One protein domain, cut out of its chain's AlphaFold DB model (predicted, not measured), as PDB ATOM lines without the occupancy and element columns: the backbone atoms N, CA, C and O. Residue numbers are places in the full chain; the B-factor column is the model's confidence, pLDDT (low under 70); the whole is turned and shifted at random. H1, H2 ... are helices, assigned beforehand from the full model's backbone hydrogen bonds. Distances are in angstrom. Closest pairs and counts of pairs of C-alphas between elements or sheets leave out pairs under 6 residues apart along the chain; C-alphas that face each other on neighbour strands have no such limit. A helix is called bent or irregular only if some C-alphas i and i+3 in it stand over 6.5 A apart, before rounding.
ATOM      1  N   TRP A   7     -23.145  25.512 -25.312       90.50
ATOM      2  CA  TRP A   7     -22.730  25.773 -23.939       90.50
ATOM      3  C   TRP A   7     -21.202  25.885 -23.849       90.50
ATOM      4  O   TRP A   7     -20.486  24.981 -24.286       90.50
ATOM      5  N   ASN A   8     -20.705  26.975 -23.262       88.56
ATOM      6  CA  ASN A   8     -19.277  27.177 -23.048       88.56
ATOM      7  C   ASN A   8     -18.857  26.548 -21.699       88.56
ATOM      8  O   ASN A   8     -19.483  26.823 -20.669       88.56
ATOM      9  N   PRO A   9     -17.789  25.723 -21.658       88.25
ATOM     10  CA  PRO A   9     -17.241  25.197 -20.410       88.25
ATOM     11  C   PRO A   9     -16.615  26.258 -19.496       88.25
ATOM     12  O   PRO A   9     -16.275  25.948 -18.358       88.25
ATOM     13  N   LEU A  10     -16.437  27.502 -19.920       88.62
ATOM     14  CA  LEU A  10     -16.003  28.573 -19.034       88.62
ATOM     15  C   LEU A  10     -17.196  29.151 -18.254       88.62
ATOM     16  O   LEU A  10     -18.284  29.311 -18.805       88.62
ATOM     17  N   PRO A  11     -17.020  29.473 -16.960       88.31
ATOM     18  CA  PRO A  11     -18.105  30.000 -16.134       88.31
ATOM     19  C   PRO A  11     -18.526  31.424 -16.525       88.31
ATOM     20  O   PRO A  11     -19.668  31.803 -16.279       88.31
ATOM     21  N   SER A  12     -17.616  32.202 -17.111       88.88
ATOM     22  CA  SER A  12     -17.848  33.557 -17.604       88.88
ATOM     23  C   SER A  12     -16.957  33.821 -18.816       88.88
ATOM     24  O   SER A  12     -15.901  33.208 -18.984       88.88
ATOM     25  N   GLU A  13     -17.405  34.756 -19.642       86.31
ATOM     26  CA  GLU A  13     -16.680  35.398 -20.730       86.31
ATOM     27  C   GLU A  13     -15.493  36.233 -20.229       86.31
ATOM     28  O   GLU A  13     -14.530  36.457 -20.961       86.31
ATOM     29  N   HIS A  14     -15.549  36.697 -18.977       87.38
ATOM     30  CA  HIS A  14     -14.453  37.403 -18.340       87.38
ATOM     31  C   HIS A  14     -13.476  36.408 -17.693       87.38
ATOM     32  O   HIS A  14     -13.895  35.553 -16.903       87.38
ATOM     33  N   PRO A  15     -12.163  36.519 -17.977       89.00
ATOM     34  CA  PRO A  15     -11.148  35.673 -17.363       89.00
ATOM     35  C   PRO A  15     -11.243  35.642 -15.836       89.00
ATOM     36  O   PRO A  15     -11.405  36.674 -15.194       89.00
ATOM     37  N   PHE A  16     -11.122  34.444 -15.260       88.56
ATOM     38  CA  PHE A  16     -11.045  34.204 -13.810       88.56
ATOM     39  C   PHE A  16     -12.267  34.647 -12.979       88.56
ATOM     40  O   PHE A  16     -12.238  34.540 -11.752       88.56
ATOM     41  N   GLN A  17     -13.359  35.070 -13.620       86.81
ATOM     42  CA  GLN A  17     -14.594  35.460 -12.944       86.81
ATOM     43  C   GLN A  17     -15.511  34.264 -12.660       86.81
ATOM     44  O   GLN A  17     -15.461  33.220 -13.316       86.81
ATOM     45  N   LYS A  18     -16.368  34.418 -11.645       87.56
ATOM     46  CA  LYS A  18     -17.426  33.447 -11.331       87.56
ATOM     47  C   LYS A  18     -18.599  33.620 -12.302       87.56
ATOM     48  O   LYS A  18     -18.819  34.701 -12.836       87.56
ATOM     49  N   ALA A  19     -19.378  32.557 -12.486       89.31
ATOM     50  CA  ALA A  19     -20.594  32.618 -13.290       89.31
ATOM     51  C   ALA A  19     -21.638  33.547 -12.652       89.31
ATOM     52  O   ALA A  19     -21.896  33.449 -11.451       89.31
ATOM     53  N   LEU A  20     -22.273  34.392 -13.468       85.56
ATOM     54  CA  LEU A  20     -23.267  35.378 -13.022       85.56
ATOM     55  C   LEU A  20     -24.545  34.729 -12.463       85.56
ATOM     56  O   LEU A  20     -25.078  35.183 -11.456       85.56
ATOM     57  N   SER A  21     -25.024  33.648 -13.083       82.31
ATOM     58  CA  SER A  21     -26.298  32.986 -12.740       82.31
ATOM     59  C   SER A  21     -26.139  31.490 -12.418       82.31
ATOM     60  O   SER A  21     -27.054  30.680 -12.588       82.31
ATOM     61  N   GLY A  22     -24.965  31.115 -11.896       84.19
ATOM     62  CA  GLY A  22     -24.595  29.730 -11.605       84.19
ATOM     63  C   GLY A  22     -24.078  28.977 -12.835       84.19
ATOM     64  O   GLY A  22     -24.042  29.497 -13.944       84.19
ATOM     65  N   TYR A  23     -23.649  27.733 -12.626       89.12
ATOM     66  CA  TYR A  23     -22.971  26.936 -13.649       89.12
ATOM     67  C   TYR A  23     -23.465  25.478 -13.607       89.12
ATOM     68  O   TYR A  23     -23.378  24.813 -12.573       89.12
ATOM     69  N   GLU A  24     -24.131  25.024 -14.670       89.62
ATOM     70  CA  GLU A  24     -24.648  23.657 -14.874       89.62
ATOM     71  C   GLU A  24     -24.708  23.388 -16.378       89.62
ATOM     72  O   GLU A  24     -25.348  24.133 -17.128       89.62
ATOM     73  N   LYS A  25     -24.046  22.312 -16.804       88.25
ATOM     74  CA  LYS A  25     -23.918  21.943 -18.212       88.25
ATOM     75  C   LYS A  25     -25.280  21.898 -18.911       88.25
ATOM     76  O   LYS A  25     -26.226  21.311 -18.385       88.25
ATOM     77  N   ASP A  26     -25.359  22.542 -20.076       83.31
ATOM     78  CA  ASP A  26     -26.535  22.605 -20.957       83.31
ATOM     79  C   ASP A  26     -27.816  23.158 -20.295       83.31
ATOM     80  O   ASP A  26     -28.923  22.964 -20.798       83.31
ATOM     81  N   ARG A  27     -27.691  23.849 -19.150       84.81
ATOM     82  CA  ARG A  27     -28.839  24.357 -18.376       84.81
ATOM     83  C   ARG A  27     -28.678  25.785 -17.876       84.81
ATOM     84  O   ARG A  27     -29.624  26.559 -17.981       84.81
ATOM     85  N   ARG A  28     -27.524  26.130 -17.299       89.19
ATOM     86  CA  ARG A  28     -27.226  27.485 -16.806       89.19
ATOM     87  C   ARG A  28     -25.739  27.788 -16.981       89.19
ATOM     88  O   ARG A  28     -24.888  26.947 -16.687       89.19
ATOM     89  N   GLY A  29     -25.428  28.987 -17.437       91.50
ATOM     90  CA  GLY A  29     -24.058  29.420 -17.673       91.50
ATOM     91  C   GLY A  29     -23.960  30.239 -18.948       91.50
ATOM     92  O   GLY A  29     -24.946  30.822 -19.398       91.50
ATOM     93  N   LEU A  30     -22.759  30.266 -19.512       91.50
ATOM     94  CA  LEU A  30     -22.473  30.976 -20.745       91.50
ATOM     95  C   LEU A  30     -22.848  30.111 -21.952       91.50
ATOM     96  O   LEU A  30     -22.456  28.948 -22.048       91.50
ATOM     97  N   PHE A  31     -23.597  30.701 -22.876       90.94
ATOM     98  CA  PHE A  31     -23.905  30.106 -24.169       90.94
ATOM     99  C   PHE A  31     -23.394  31.024 -25.267       90.94
ATOM    100  O   PHE A  31     -23.585  32.239 -25.210       90.94
ATOM    101  N   GLU A  32     -22.777  30.429 -26.275       89.25
ATOM    102  CA  GLU A  32     -22.213  31.134 -27.415       89.25
ATOM    103  C   GLU A  32     -22.943  30.731 -28.687       89.25
ATOM    104  O   GLU A  32     -23.337  29.578 -28.874       89.25
ATOM    105  N   VAL A  33     -23.139  31.697 -29.577       88.69
ATOM    106  CA  VAL A  33     -23.731  31.441 -30.883       88.69
ATOM    107  C   VAL A  33     -22.960  32.228 -31.930       88.69
ATOM    108  O   VAL A  33     -22.716  33.425 -31.772       88.69
ATOM    109  N   LEU A  34     -22.577  31.551 -33.010       86.56
ATOM    110  CA  LEU A  34     -22.013  32.222 -34.171       86.56
ATOM    111  C   LEU A  34     -23.158  32.821 -34.987       86.56
ATOM    112  O   LEU A  34     -23.978  32.086 -35.541       86.56
ATOM    113  N   LEU A  35     -23.201  34.150 -35.056       87.50
ATOM    114  CA  LEU A  35     -24.152  34.875 -35.891       87.50
ATOM    115  C   LEU A  35     -23.651  34.877 -37.337       87.50
ATOM    116  O   LEU A  35     -22.631  35.487 -37.644       87.50
ATOM    117  N   GLN A  36     -24.377  34.199 -38.221       87.00
ATOM    118  CA  GLN A  36     -24.053  34.113 -39.649       87.00
ATOM    119  C   GLN A  36     -25.328  33.973 -40.487       87.00
ATOM    120  O   GLN A  36     -26.410  33.692 -39.963       87.00
ATOM    121  N   ARG A  37     -25.235  34.136 -41.806       87.75
ATOM    122  CA  ARG A  37     -26.343  33.767 -42.695       87.75
ATOM    123  C   ARG A  37     -26.471  32.234 -42.712       87.75
ATOM    124  O   ARG A  37     -25.461  31.534 -42.786       87.75
ATOM    125  N   PRO A  38     -27.694  31.684 -42.621       84.00
ATOM    126  CA  PRO A  38     -27.887  30.234 -42.562       84.00
ATOM    127  C   PRO A  38     -27.537  29.538 -43.887       84.00
ATOM    128  O   PRO A  38     -27.061  28.402 -43.882       84.00
ATOM    129  N   GLU A  39     -27.744  30.234 -45.003       86.62
ATOM    130  CA  GLU A  39     -27.551  29.747 -46.367       86.62
ATOM    131  C   GLU A  39     -26.907  30.826 -47.239       86.62
ATOM    132  O   GLU A  39     -26.805  31.990 -46.834       86.62
ATOM    133  N   GLY A  40     -26.477  30.414 -48.431       89.06
ATOM    134  CA  GLY A  40     -25.875  31.285 -49.423       89.06
ATOM    135  C   GLY A  40     -24.384  31.043 -49.604       89.06
ATOM    136  O   GLY A  40     -23.731  30.352 -48.815       89.06
ATOM    137  N   TRP A  41     -23.877  31.645 -50.677       88.88
ATOM    138  CA  TRP A  41     -22.479  31.566 -51.094       88.88
ATOM    139  C   TRP A  41     -21.544  32.270 -50.105       88.88
ATOM    140  O   TRP A  41     -20.520  31.717 -49.711       88.88
ATOM    141  N   VAL A  42     -21.952  33.452 -49.634       90.62
ATOM    142  CA  VAL A  42     -21.264  34.251 -48.610       90.62
ATOM    143  C   VAL A  42     -22.125  34.281 -47.354       90.62
ATOM    144  O   VAL A  42     -23.260  34.777 -47.412       90.62
ATOM    145  N   ARG A  43     -21.609  33.779 -46.218       87.88
ATOM    146  CA  ARG A  43     -22.376  33.712 -44.960       87.88
ATOM    147  C   ARG A  43     -22.077  34.814 -43.955       87.88
ATOM    148  O   ARG A  43     -22.749  34.879 -42.923       87.88
ATOM    149  N   ASN A  44     -21.150  35.714 -44.266       86.62
ATOM    150  CA  ASN A  44     -20.906  36.900 -43.455       86.62
ATOM    151  C   ASN A  44     -22.179  37.751 -43.324       86.62
ATOM    152  O   ASN A  44     -22.984  37.860 -44.253       86.62
ATOM    153  N   LEU A  45     -22.373  38.335 -42.141       86.81
ATOM    154  CA  LEU A  45     -23.431  39.305 -41.886       86.81
ATOM    155  C   LEU A  45     -22.850  40.709 -42.027       86.81
ATOM    156  O   LEU A  45     -21.981  41.100 -41.255       86.81
ATOM    157  N   GLU A  46     -23.372  41.470 -42.982       84.81
ATOM    158  CA  GLU A  46     -23.020  42.873 -43.187       84.81
ATOM    159  C   GLU A  46     -24.264  43.741 -43.003       84.81
ATOM    160  O   GLU A  46     -25.358  43.402 -43.459       84.81
ATOM    161  N   GLY A  47     -24.112  44.864 -42.306       85.25
ATOM    162  CA  GLY A  47     -25.212  45.789 -42.081       85.25
ATOM    163  C   GLY A  47     -24.902  46.839 -41.022       85.25
ATOM    164  O   GLY A  47     -24.012  46.679 -40.193       85.25
ATOM    165  N   ARG A  48     -25.674  47.930 -41.041       87.19
ATOM    166  CA  ARG A  48     -25.564  49.017 -40.054       87.19
ATOM    167  C   ARG A  48     -26.177  48.657 -38.700       87.19
ATOM    168  O   ARG A  48     -25.768  49.197 -37.677       87.19
ATOM    169  N   TYR A  49     -27.184  47.789 -38.703       89.12
ATOM    170  CA  TYR A  49     -27.958  47.436 -37.521       89.12
ATOM    171  C   TYR A  49     -27.982  45.924 -37.342       89.12
ATOM    172  O   TYR A  49     -28.171  45.186 -38.306       89.12
ATOM    173  N   LEU A  50     -27.854  45.483 -36.092       88.81
ATOM    174  CA  LEU A  50     -28.097  44.106 -35.692       88.81
ATOM    175  C   LEU A  50     -29.395  44.055 -34.891       88.81
ATOM    176  O   LEU A  50     -29.469  44.581 -33.781       88.81
ATOM    177  N   GLN A  51     -30.412  43.406 -35.449       90.62
ATOM    178  CA  GLN A  51     -31.650  43.122 -34.736       90.62
ATOM    179  C   GLN A  51     -31.611  41.687 -34.213       90.62
ATOM    180  O   GLN A  51     -31.459  40.740 -34.984       90.62
ATOM    181  N   LEU A  52     -31.766  41.528 -32.899       90.50
ATOM    182  CA  LEU A  52     -31.838  40.223 -32.251       90.50
ATOM    183  C   LEU A  52     -33.279  39.928 -31.846       90.50
ATOM    184  O   LEU A  52     -33.896  40.691 -31.107       90.50
ATOM    185  N   GLN A  53     -33.798  38.797 -32.317       91.44
ATOM    186  CA  GLN A  53     -35.070  38.244 -31.872       91.44
ATOM    187  C   GLN A  53     -34.797  36.946 -31.121       91.44
ATOM    188  O   GLN A  53     -34.218  36.007 -31.666       91.44
ATOM    189  N   LEU A  54     -35.221  36.900 -29.863       89.62
ATOM    190  CA  LEU A  54     -34.971  35.783 -28.963       89.62
ATOM    191  C   LEU A  54     -36.291  35.072 -28.694       89.62
ATOM    192  O   LEU A  54     -37.265  35.695 -28.278       89.62
ATOM    193  N   HIS A  55     -36.312  33.762 -28.919       88.94
ATOM    194  CA  HIS A  55     -37.445  32.915 -28.572       88.94
ATOM    195  C   HIS A  55     -37.071  32.089 -27.349       88.94
ATOM    196  O   HIS A  55     -36.251  31.176 -27.429       88.94
ATOM    197  N   LEU A  56     -37.663  32.435 -26.211       88.19
ATOM    198  CA  LEU A  56     -37.431  31.761 -24.943       88.19
ATOM    199  C   LEU A  56     -38.597  30.822 -24.646       88.19
ATOM    200  O   LEU A  56     -39.749  31.248 -24.608       88.19
ATOM    201  N   THR A  57     -38.301  29.539 -24.440       87.12
ATOM    202  CA  THR A  57     -39.309  28.515 -24.138       87.12
ATOM    203  C   THR A  57     -39.097  27.970 -22.728       87.12
ATOM    204  O   THR A  57     -37.997  27.566 -22.356       87.12
ATOM    205  N   GLY A  58     -40.148  28.017 -21.908       86.25
ATOM    206  CA  GLY A  58     -40.148  27.498 -20.541       86.25
ATOM    207  C   GLY A  58     -40.884  26.169 -20.431       86.25
ATOM    208  O   GLY A  58     -41.774  25.870 -21.220       86.25
ATOM    209  N   SER A  59     -40.551  25.382 -19.409       85.06
ATOM    210  CA  SER A  59     -41.203  24.088 -19.123       85.06
ATOM    211  C   SER A  59     -42.420  24.212 -18.192       85.06
ATOM    212  O   SER A  59     -42.888  23.219 -17.640       85.06
ATOM    213  N   GLY A  60     -42.889  25.437 -17.920       82.31
ATOM    214  CA  GLY A  60     -43.958  25.745 -16.956       82.31
ATOM    215  C   GLY A  60     -43.532  25.674 -15.482       82.31
ATOM    216  O   GLY A  60     -44.059  26.410 -14.658       82.31
ATOM    217  N   ARG A  61     -42.537  24.843 -15.140       85.88
ATOM    218  CA  ARG A  61     -41.915  24.793 -13.797       85.88
ATOM    219  C   ARG A  61     -40.682  25.682 -13.665       85.88
ATOM    220  O   ARG A  61     -40.245  25.970 -12.555       85.88
ATOM    221  N   ARG A  62     -40.071  26.035 -14.795       80.06
ATOM    222  CA  ARG A  62     -38.859  26.854 -14.885       80.06
ATOM    223  C   ARG A  62     -39.043  27.857 -16.015       80.06
ATOM    224  O   ARG A  62     -39.379  27.453 -17.134       80.06
ATOM    225  N   THR A  63     -38.812  29.123 -15.702       87.44
ATOM    226  CA  THR A  63     -38.840  30.227 -16.661       87.44
ATOM    227  C   THR A  63     -37.418  30.466 -17.174       87.44
ATOM    228  O   THR A  63     -36.495  30.514 -16.362       87.44
ATOM    229  N   PRO A  64     -37.201  30.547 -18.497       89.19
ATOM    230  CA  PRO A  64     -35.908  30.923 -19.054       89.19
ATOM    231  C   PRO A  64     -35.614  32.395 -18.748       89.19
ATOM    232  O   PRO A  64     -36.457  33.259 -18.974       89.19
ATOM    233  N   GLU A  65     -34.406  32.675 -18.272       89.50
ATOM    234  CA  GLU A  65     -33.959  34.024 -17.930       89.50
ATOM    235  C   GLU A  65     -32.645  34.330 -18.642       89.50
ATOM    236  O   GLU A  65     -31.759  33.478 -18.744       89.50
ATOM    237  N   ILE A  66     -32.522  35.562 -19.129       90.69
ATOM    238  CA  ILE A  66     -31.293  36.083 -19.717       90.69
ATOM    239  C   ILE A  66     -30.765  37.151 -18.775       90.69
ATOM    240  O   ILE A  66     -31.454  38.130 -18.499       90.69
ATOM    241  N   HIS A  67     -29.534  36.970 -18.309       90.44
ATOM    242  CA  HIS A  67     -28.880  37.963 -17.465       90.44
ATOM    243  C   HIS A  67     -28.197  39.055 -18.298       90.44
ATOM    244  O   HIS A  67     -28.341  40.240 -18.018       90.44
ATOM    245  N   ALA A  68     -27.475  38.654 -19.344       91.00
ATOM    246  CA  ALA A  68     -26.774  39.558 -20.241       91.00
ATOM    247  C   ALA A  68     -26.650  38.938 -21.636       91.00
ATOM    248  O   ALA A  68     -26.610  37.716 -21.786       91.00
ATOM    249  N   ILE A  69     -26.568  39.796 -22.652       91.69
ATOM    250  CA  ILE A  69     -26.209  39.420 -24.020       91.69
ATOM    251  C   ILE A  69     -25.066  40.321 -24.436       91.69
ATOM    252  O   ILE A  69     -25.184  41.546 -24.384       91.69
ATOM    253  N   ARG A  70     -23.976  39.707 -24.880       90.12
ATOM    254  CA  ARG A  70     -22.837  40.417 -25.436       90.12
ATOM    255  C   ARG A  70     -22.617  39.951 -26.860       90.12
ATOM    256  O   ARG A  70     -22.494  38.759 -27.119       90.12
ATOM    257  N   VAL A  71     -22.580  40.910 -27.775       89.81
ATOM    258  CA  VAL A  71     -22.258  40.665 -29.178       89.81
ATOM    259  C   VAL A  71     -20.883  41.248 -29.448       89.81
ATOM    260  O   VAL A  71     -20.629  42.409 -29.132       89.81
ATOM    261  N   TYR A  72     -20.006  40.440 -30.034       85.25
ATOM    262  CA  TYR A  72     -18.669  40.851 -30.439       85.25
ATOM    263  C   TYR A  72     -18.634  41.006 -31.958       85.25
ATOM    264  O   TYR A  72     -18.935  40.061 -32.684       85.25
ATOM    265  N   SER A  73     -18.302  42.207 -32.428       84.44
ATOM    266  CA  SER A  73     -18.135  42.518 -33.848       84.44
ATOM    267  C   SER A  73     -17.148  43.684 -34.022       84.44
ATOM    268  O   SER A  73     -17.250  44.648 -33.261       84.44
ATOM    269  N   PRO A  74     -16.253  43.652 -35.026       79.94
ATOM    270  CA  PRO A  74     -15.947  42.491 -35.859       79.94
ATOM    271  C   PRO A  74     -15.255  41.394 -35.036       79.94
ATOM    272  O   PRO A  74     -14.585  41.667 -34.038       79.94
ATOM    273  N   ARG A  75     -15.453  40.137 -35.434       80.38
ATOM    274  CA  ARG A  75     -14.700  39.005 -34.885       80.38
ATOM    275  C   ARG A  75     -13.251  39.112 -35.361       80.38
ATOM    276  O   ARG A  75     -13.015  39.536 -36.488       80.38
ATOM    277  N   PHE A  76     -12.293  38.708 -34.535       85.25
ATOM    278  CA  PHE A  76     -10.921  38.554 -35.006       85.25
ATOM    279  C   PHE A  76     -10.862  37.362 -35.974       85.25
ATOM    280  O   PHE A  76     -11.231  36.259 -35.600       85.25
ATOM    281  N   SER A  77     -10.461  37.580 -37.227       87.56
ATOM    282  CA  SER A  77     -10.362  36.517 -38.233       87.56
ATOM    283  C   SER A  77      -8.903  36.150 -38.473       87.56
ATOM    284  O   SER A  77      -8.101  36.981 -38.900       87.56
ATOM    285  N   TYR A  78      -8.553  34.881 -38.253       89.94
ATOM    286  CA  TYR A  78      -7.218  34.374 -38.579       89.94
ATOM    287  C   TYR A  78      -6.947  34.391 -40.089       89.94
ATOM    288  O   TYR A  78      -5.808  34.611 -40.504       89.94
ATOM    289  N   GLN A  79      -7.977  34.187 -40.917       92.06
ATOM    290  CA  GLN A  79      -7.855  34.284 -42.369       92.06
ATOM    291  C   GLN A  79      -7.467  35.700 -42.799       92.06
ATOM    292  O   GLN A  79      -6.581  35.868 -43.631       92.06
ATOM    293  N   GLU A  80      -8.090  36.723 -42.219       90.31
ATOM    294  CA  GLU A  80      -7.770  38.114 -42.544       90.31
ATOM    295  C   GLU A  80      -6.426  38.553 -41.954       90.31
ATOM    296  O   GLU A  80      -5.646  39.217 -42.635       90.31
ATOM    297  N   ALA A  81      -6.126  38.151 -40.717       91.25
ATOM    298  CA  ALA A  81      -4.919  38.575 -40.015       91.25
ATOM    299  C   ALA A  81      -3.638  37.918 -40.552       91.25
ATOM    300  O   ALA A  81      -2.597  38.575 -40.612       91.25
ATOM    301  N   TYR A  82      -3.696  36.634 -40.926       92.44
ATOM    302  CA  TYR A  82      -2.491  35.835 -41.180       92.44
ATOM    303  C   TYR A  82      -2.389  35.252 -42.588       92.44
ATOM    304  O   TYR A  82      -1.281  34.910 -43.004       92.44
ATOM    305  N   LEU A  83      -3.492  35.122 -43.332       93.50
ATOM    306  CA  LEU A  83      -3.433  34.606 -44.700       93.50
ATOM    307  C   LEU A  83      -3.331  35.743 -45.735       93.50
ATOM    308  O   LEU A  83      -3.860  36.842 -45.516       93.50
ATOM    309  N   PRO A  84      -2.663  35.486 -46.880       94.19
ATOM    310  CA  PRO A  84      -2.657  36.399 -48.019       94.19
ATOM    311  C   PRO A  84      -4.065  36.758 -48.502       94.19
ATOM    312  O   PRO A  84      -4.996  35.965 -48.363       94.19
ATOM    313  N   GLU A  85      -4.192  37.919 -49.148       91.44
ATOM    314  CA  GLU A  85      -5.470  38.465 -49.634       91.44
ATOM    315  C   GLU A  85      -6.254  37.509 -50.537       91.44
ATOM    316  O   GLU A  85      -7.463  37.408 -50.375       91.44
ATOM    317  N   LEU A  86      -5.571  36.711 -51.365       90.75
ATOM    318  CA  LEU A  86      -6.180  35.680 -52.224       90.75
ATOM    319  C   LEU A  86      -7.033  34.652 -51.452       90.75
ATOM    320  O   LEU A  86      -7.908  33.998 -52.015       90.75
ATOM    321  N   PHE A  87      -6.749  34.447 -50.164       89.19
ATOM    322  CA  PHE A  87      -7.503  33.536 -49.304       89.19
ATOM    323  C   PHE A  87      -8.546  34.256 -48.450       89.19
ATOM    324  O   PHE A  87      -9.146  33.618 -47.587       89.19
ATOM    325  N   ARG A  88      -8.781  35.552 -48.627       90.62
ATOM    326  CA  ARG A  88      -9.800  36.275 -47.861       90.62
ATOM    327  C   ARG A  88     -11.161  36.167 -48.542       90.62
ATOM    328  O   ARG A  88     -11.292  35.602 -49.626       90.62
ATOM    329  N   GLN A  89     -12.196  36.640 -47.854       89.56
ATOM    330  CA  GLN A  89     -13.506  36.782 -48.471       89.56
ATOM    331  C   GLN A  89     -13.478  38.021 -49.374       89.56
ATOM    332  O   GLN A  89     -13.372  39.136 -48.872       89.56
ATOM    333  N   GLU A  90     -13.547  37.818 -50.688       87.31
ATOM    334  CA  GLU A  90     -13.545  38.904 -51.682       87.31
ATOM    335  C   GLU A  90     -14.966  39.336 -52.077       87.31
ATOM    336  O   GLU A  90     -15.172  40.438 -52.583       87.31
ATOM    337  N   GLU A  91     -15.957  38.472 -51.846       87.25
ATOM    338  CA  GLU A  91     -17.346  38.706 -52.229       87.25
ATOM    339  C   GLU A  91     -18.190  39.206 -51.051       87.25
ATOM    340  O   GLU A  91     -18.144  38.647 -49.952       87.25
ATOM    341  N   SER A  92     -19.040  40.202 -51.306       86.25
ATOM    342  CA  SER A  92     -20.040  40.668 -50.342       86.25
ATOM    343  C   SER A  92     -21.374  39.918 -50.487       86.25
ATOM    344  O   SER A  92     -21.726  39.454 -51.578       86.25
ATOM    345  N   PRO A  93     -22.174  39.817 -49.411       85.38
ATOM    346  CA  PRO A  93     -23.496  39.201 -49.457       85.38
ATOM    347  C   PRO A  93     -24.454  39.968 -50.389       85.38
ATOM    348  O   PRO A  93     -24.916  41.058 -50.059       85.38
ATOM    349  N   THR A  94     -24.824  39.383 -51.531       84.31
ATOM    350  CA  THR A  94     -25.872  39.919 -52.422       84.31
ATOM    351  C   THR A  94     -27.185  39.130 -52.295       84.31
ATOM    352  O   THR A  94     -27.170  37.971 -51.859       84.31
ATOM    353  N   PRO A  95     -28.342  39.716 -52.678       82.25
ATOM    354  CA  PRO A  95     -29.620  39.000 -52.709       82.25
ATOM    355  C   PRO A  95     -29.584  37.749 -53.597       82.25
ATOM    356  O   PRO A  95     -30.164  36.728 -53.235       82.25
ATOM    357  N   GLU A  96     -28.848  37.804 -54.704       80.75
ATOM    358  CA  GLU A  96     -28.694  36.722 -55.685       80.75
ATOM    359  C   GLU A  96     -27.934  35.517 -55.105       80.75
ATOM    360  O   GLU A  96     -28.306  34.373 -55.346       80.75
ATOM    361  N   ASN A  97     -26.954  35.771 -54.231       81.00
ATOM    362  CA  ASN A  97     -26.106  34.750 -53.606       81.00
ATOM    363  C   ASN A  97     -26.644  34.260 -52.248       81.00
ATOM    364  O   ASN A  97     -25.898  33.735 -51.416       81.00
ATOM    365  N   SER A  98     -27.940  34.457 -51.988       79.12
ATOM    366  CA  SER A  98     -28.575  34.142 -50.697       79.12
ATOM    367  C   SER A  98     -28.894  32.665 -50.491       79.12
ATOM    368  O   SER A  98     -29.170  32.263 -49.364       79.12
ATOM    369  N   ILE A  99     -28.879  31.868 -51.559       85.38
ATOM    370  CA  ILE A  99     -29.242  30.449 -51.541       85.38
ATOM    371  C   ILE A  99     -28.111  29.673 -52.211       85.38
ATOM    372  O   ILE A  99     -27.637  30.064 -53.274       85.38
ATOM    373  N   GLY A 100     -27.668  28.579 -51.589       87.12
ATOM    374  CA  GLY A 100     -26.604  27.730 -52.130       87.12
ATOM    375  C   GLY A 100     -25.542  27.314 -51.108       87.12
ATOM    376  O   GLY A 100     -25.647  27.652 -49.920       87.12
ATOM    377  N   PRO A 101     -24.535  26.535 -51.552       89.44
ATOM    378  CA  PRO A 101     -23.427  26.104 -50.710       89.44
ATOM    379  C   PRO A 101     -22.497  27.274 -50.376       89.44
ATOM    380  O   PRO A 101     -22.382  28.220 -51.148       89.44
ATOM    381  N   ALA A 102     -21.812  27.173 -49.238       90.00
ATOM    382  CA  ALA A 102     -20.805  28.146 -48.827       90.00
ATOM    383  C   ALA A 102     -19.596  28.123 -49.773       90.00
ATOM    384  O   ALA A 102     -19.171  27.049 -50.211       90.00
ATOM    385  N   ASN A 103     -19.017  29.291 -50.040       91.56
ATOM    386  CA  ASN A 103     -17.797  29.400 -50.825       91.56
ATOM    387  C   ASN A 103     -16.563  28.903 -50.047       91.56
ATOM    388  O   ASN A 103     -16.599  28.655 -48.838       91.56
ATOM    389  N   GLY A 104     -15.438  28.738 -50.748       91.06
ATOM    390  CA  GLY A 104     -14.216  28.200 -50.143       91.06
ATOM    391  C   GLY A 104     -13.646  29.067 -49.013       91.06
ATOM    392  O   GLY A 104     -13.072  28.526 -48.067       91.06
ATOM    393  N   ALA A 105     -13.817  30.391 -49.089       91.69
ATOM    394  CA  ALA A 105     -13.374  31.318 -48.049       91.69
ATOM    395  C   ALA A 105     -14.199  31.184 -46.766       91.69
ATOM    396  O   ALA A 105     -13.627  31.151 -45.682       91.69
ATOM    397  N   ASP A 106     -15.514  31.019 -46.878       90.25
ATOM    398  CA  ASP A 106     -16.417  30.827 -45.741       90.25
ATOM    399  C   ASP A 106     -16.170  29.488 -45.031       90.25
ATOM    400  O   ASP A 106     -16.078  29.420 -43.804       90.25
ATOM    401  N   VAL A 107     -15.981  28.412 -45.802       90.88
ATOM    402  CA  VAL A 107     -15.654  27.089 -45.248       90.88
ATOM    403  C   VAL A 107     -14.323  27.124 -44.497       90.88
ATOM    404  O   VAL A 107     -14.228  26.591 -43.389       90.88
ATOM    405  N   ARG A 108     -13.299  27.762 -45.076       92.06
ATOM    406  CA  ARG A 108     -11.982  27.909 -44.450       92.06
ATOM    407  C   ARG A 108     -12.049  28.768 -43.194       92.06
ATOM    408  O   ARG A 108     -11.513  28.354 -42.171       92.06
ATOM    409  N   GLU A 109     -12.734  29.906 -43.245       89.81
ATOM    410  CA  GLU A 109     -12.905  30.781 -42.087       89.81
ATOM    411  C   GLU A 109     -13.573  30.039 -40.927       89.81
ATOM    412  O   GLU A 109     -13.097  30.094 -39.799       89.81
ATOM    413  N   ARG A 110     -14.622  29.252 -41.192       87.94
ATOM    414  CA  ARG A 110     -15.309  28.455 -40.161       87.94
ATOM    415  C   ARG A 110     -14.459  27.308 -39.613       87.94
ATOM    416  O   ARG A 110     -14.552  26.983 -38.425       87.94
ATOM    417  N   LEU A 111     -13.631  26.695 -40.458       89.69
ATOM    418  CA  LEU A 111     -12.652  25.702 -40.018       89.69
ATOM    419  C   LEU A 111     -11.627  26.342 -39.069       89.69
ATOM    420  O   LEU A 111     -11.390  25.809 -37.988       89.69
ATOM    421  N   LEU A 112     -11.073  27.504 -39.432       91.25
ATOM    422  CA  LEU A 112     -10.132  28.252 -38.591       91.25
ATOM    423  C   LEU A 112     -10.789  28.747 -37.295       91.25
ATOM    424  O   LEU A 112     -10.212  28.582 -36.222       91.25
ATOM    425  N   ALA A 113     -12.026  29.243 -37.371       87.44
ATOM    426  CA  ALA A 113     -12.816  29.671 -36.219       87.44
ATOM    427  C   ALA A 113     -13.022  28.546 -35.193       87.44
ATOM    428  O   ALA A 113     -13.086  28.800 -33.993       87.44
ATOM    429  N   SER A 114     -13.092  27.288 -35.644       86.69
ATOM    430  CA  SER A 114     -13.208  26.138 -34.741       86.69
ATOM    431  C   SER A 114     -11.958  25.982 -33.865       86.69
ATOM    432  O   SER A 114     -12.083  25.696 -32.678       86.69
ATOM    433  N   PHE A 115     -10.762  26.233 -34.408       87.88
ATOM    434  CA  PHE A 115      -9.519  26.241 -33.626       87.88
ATOM    435  C   PHE A 115      -9.401  27.489 -32.746       87.88
ATOM    436  O   PHE A 115      -9.057  27.392 -31.568       87.88
ATOM    437  N   GLU A 116      -9.746  28.650 -33.299       86.81
ATOM    438  CA  GLU A 116      -9.760  29.925 -32.580       86.81
ATOM    439  C   GLU A 116     -10.683  29.886 -31.354       86.81
ATOM    440  O   GLU A 116     -10.319  30.400 -30.301       86.81
ATOM    441  N   SER A 117     -11.830  29.200 -31.441       82.00
ATOM    442  CA  SER A 117     -12.773  29.065 -30.322       82.00
ATOM    443  C   SER A 117     -12.136  28.498 -29.046       82.00
ATOM    444  O   SER A 117     -12.581  28.803 -27.943       82.00
ATOM    445  N   ILE A 118     -11.066  27.709 -29.185       85.50
ATOM    446  CA  ILE A 118     -10.295  27.167 -28.062       85.50
ATOM    447  C   ILE A 118      -9.161  28.123 -27.672       85.50
ATOM    448  O   ILE A 118      -8.926  28.345 -26.484       85.50
ATOM    449  N   LEU A 119      -8.446  28.678 -28.656       88.38
ATOM    450  CA  LEU A 119      -7.243  29.479 -28.423       88.38
ATOM    451  C   LEU A 119      -7.552  30.880 -27.892       88.38
ATOM    452  O   LEU A 119      -6.924  31.307 -26.927       88.38
ATOM    453  N   THR A 120      -8.548  31.574 -28.436       85.56
ATOM    454  CA  THR A 120      -8.863  32.954 -28.044       85.56
ATOM    455  C   THR A 120      -9.245  33.088 -26.567       85.56
ATOM    456  O   THR A 120      -8.723  33.989 -25.908       85.56
ATOM    457  N   PRO A 121     -10.068  32.203 -25.969       86.81
ATOM    458  CA  PRO A 121     -10.302  32.256 -24.527       86.81
ATOM    459  C   PRO A 121      -9.041  31.979 -23.695       86.81
ATOM    460  O   PRO A 121      -8.885  32.546 -22.613       86.81
ATOM    461  N   LEU A 122      -8.130  31.121 -24.173       90.19
ATOM    462  CA  LEU A 122      -6.856  30.860 -23.495       90.19
ATOM    463  C   LEU A 122      -5.942  32.086 -23.550       90.19
ATOM    464  O   LEU A 122      -5.450  32.517 -22.510       90.19
ATOM    465  N   GLU A 123      -5.775  32.682 -24.726       90.69
ATOM    466  CA  GLU A 123      -5.022  33.921 -24.927       90.69
ATOM    467  C   GLU A 123      -5.604  35.061 -24.093       90.69
ATOM    468  O   GLU A 123      -4.861  35.753 -23.404       90.69
ATOM    469  N   GLY A 124      -6.931  35.201 -24.058       89.44
ATOM    470  CA  GLY A 124      -7.615  36.186 -23.221       89.44
ATOM    471  C   GLY A 124      -7.330  35.996 -21.729       89.44
ATOM    472  O   GLY A 124      -7.131  36.971 -21.007       89.44
ATOM    473  N   ARG A 125      -7.243  34.749 -21.251       91.56
ATOM    474  CA  ARG A 125      -6.857  34.448 -19.862       91.56
ATOM    475  C   ARG A 125      -5.386  34.729 -19.583       91.56
ATOM    476  O   ARG A 125      -5.072  35.190 -18.491       91.56
ATOM    477  N   VAL A 126      -4.500  34.455 -20.538       93.81
ATOM    478  CA  VAL A 126      -3.072  34.788 -20.423       93.81
ATOM    479  C   VAL A 126      -2.880  36.304 -20.407       93.81
ATOM    480  O   VAL A 126      -2.163  36.818 -19.555       93.81
ATOM    481  N   ALA A 127      -3.571  37.030 -21.288       93.44
ATOM    482  CA  ALA A 127      -3.534  38.487 -21.343       93.44
ATOM    483  C   ALA A 127      -4.065  39.132 -20.053       93.44
ATOM    484  O   ALA A 127      -3.522  40.137 -19.610       93.44
ATOM    485  N   ALA A 128      -5.079  38.529 -19.426       93.62
ATOM    486  CA  ALA A 128      -5.656  38.972 -18.156       93.62
ATOM    487  C   ALA A 128      -4.977  38.363 -16.910       93.62
ATOM    488  O   ALA A 128      -5.573  38.330 -15.830       93.62
ATOM    489  N   ALA A 129      -3.764  37.812 -17.038       92.94
ATOM    490  CA  ALA A 129      -3.057  37.197 -15.913       92.94
ATOM    491  C   ALA A 129      -2.691  38.206 -14.810       92.94
ATOM    492  O   ALA A 129      -2.525  37.817 -13.654       92.94
ATOM    493  N   ASP A 130      -2.624  39.497 -15.135       91.88
ATOM    494  CA  ASP A 130      -2.458  40.598 -14.183       91.88
ATOM    495  C   ASP A 130      -3.545  40.603 -13.091       91.88
ATOM    496  O   ASP A 130      -3.258  40.865 -11.921       91.88
ATOM    497  N   GLN A 131      -4.773  40.199 -13.430       91.94
ATOM    498  CA  GLN A 131      -5.877  40.080 -12.473       91.94
ATOM    499  C   GLN A 131      -5.586  39.072 -11.361       91.94
ATOM    500  O   GLN A 131      -6.086  39.228 -10.248       91.94
ATOM    501  N   LEU A 132      -4.763  38.051 -11.630       91.50
ATOM    502  CA  LEU A 132      -4.367  37.065 -10.625       91.50
ATOM    503  C   LEU A 132      -3.404  37.637  -9.585       91.50
ATOM    504  O   LEU A 132      -3.298  37.060  -8.507       91.50
ATOM    505  N   LEU A 133      -2.720  38.740  -9.900       91.19
ATOM    506  CA  LEU A 133      -1.771  39.415  -9.015       91.19
ATOM    507  C   LEU A 133      -2.424  40.534  -8.199       91.19
ATOM    508  O   LEU A 133      -1.919  40.899  -7.141       91.19
ATOM    509  N   HIS A 134      -3.555  41.072  -8.661       91.88
ATOM    510  CA  HIS A 134      -4.223  42.180  -7.991       91.88
ATOM    511  C   HIS A 134      -5.153  41.693  -6.858       91.88
ATOM    512  O   HIS A 134      -6.132  40.992  -7.138       91.88
TER     513      HIS A 134
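Overview. This is residues 7 to 134 of the 371 residues of an uncharacterized protein of Oceanospirillaceae bacterium (UniProt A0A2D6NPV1). Little regular structure: a loose frame of long loops with one long, kinked helix, H2, along one side. Short H1 packs on part of H2, H3 follows at its end, and the loop tip of residues 58 to 63 sticks out. The 128 printed residues hold 33 in named helices, in the order H1, H2, H3, with no named strand: all helix. The whole is loose, radius of gyration of the C-alphas 17.8 A, spanning 44 by 44 by 26 A.

Arrangement. H2, residues 104 to 127, has a kink of 45 degrees near residue 116. It is neither bent nor irregular, but only just: C-alphas 118 and 121 are 6.2 A apart. With residues 108 to 116 alone it touches H1, residues 78 to 82; the closest C-alphas, of Gln 79 and Glu 109, are 6.2 A apart. H3, residues 129 to 132, and H2 meet only through their link; H1 and H3 are apart. Within H1 the O i to N i+4 pair is within hydrogen-bond range, in H2 16 of 20; H3 is too short for one.

Along the chain. H2 runs 32.4 A from C-alpha 104 at (-14.216, 28.200, -50.143) to C-alpha 127 at (-3.534, 38.487, -21.343). H1 measures 5.6 A, H3 5.4 A.

Size, cuts and confidence. The farthest C-alphas, of Glu 96 and Leu 133, are 53.9 A apart. The printed part has no cut; H1 to H2 is a long link. No printed residue is under 70 in pLDDT.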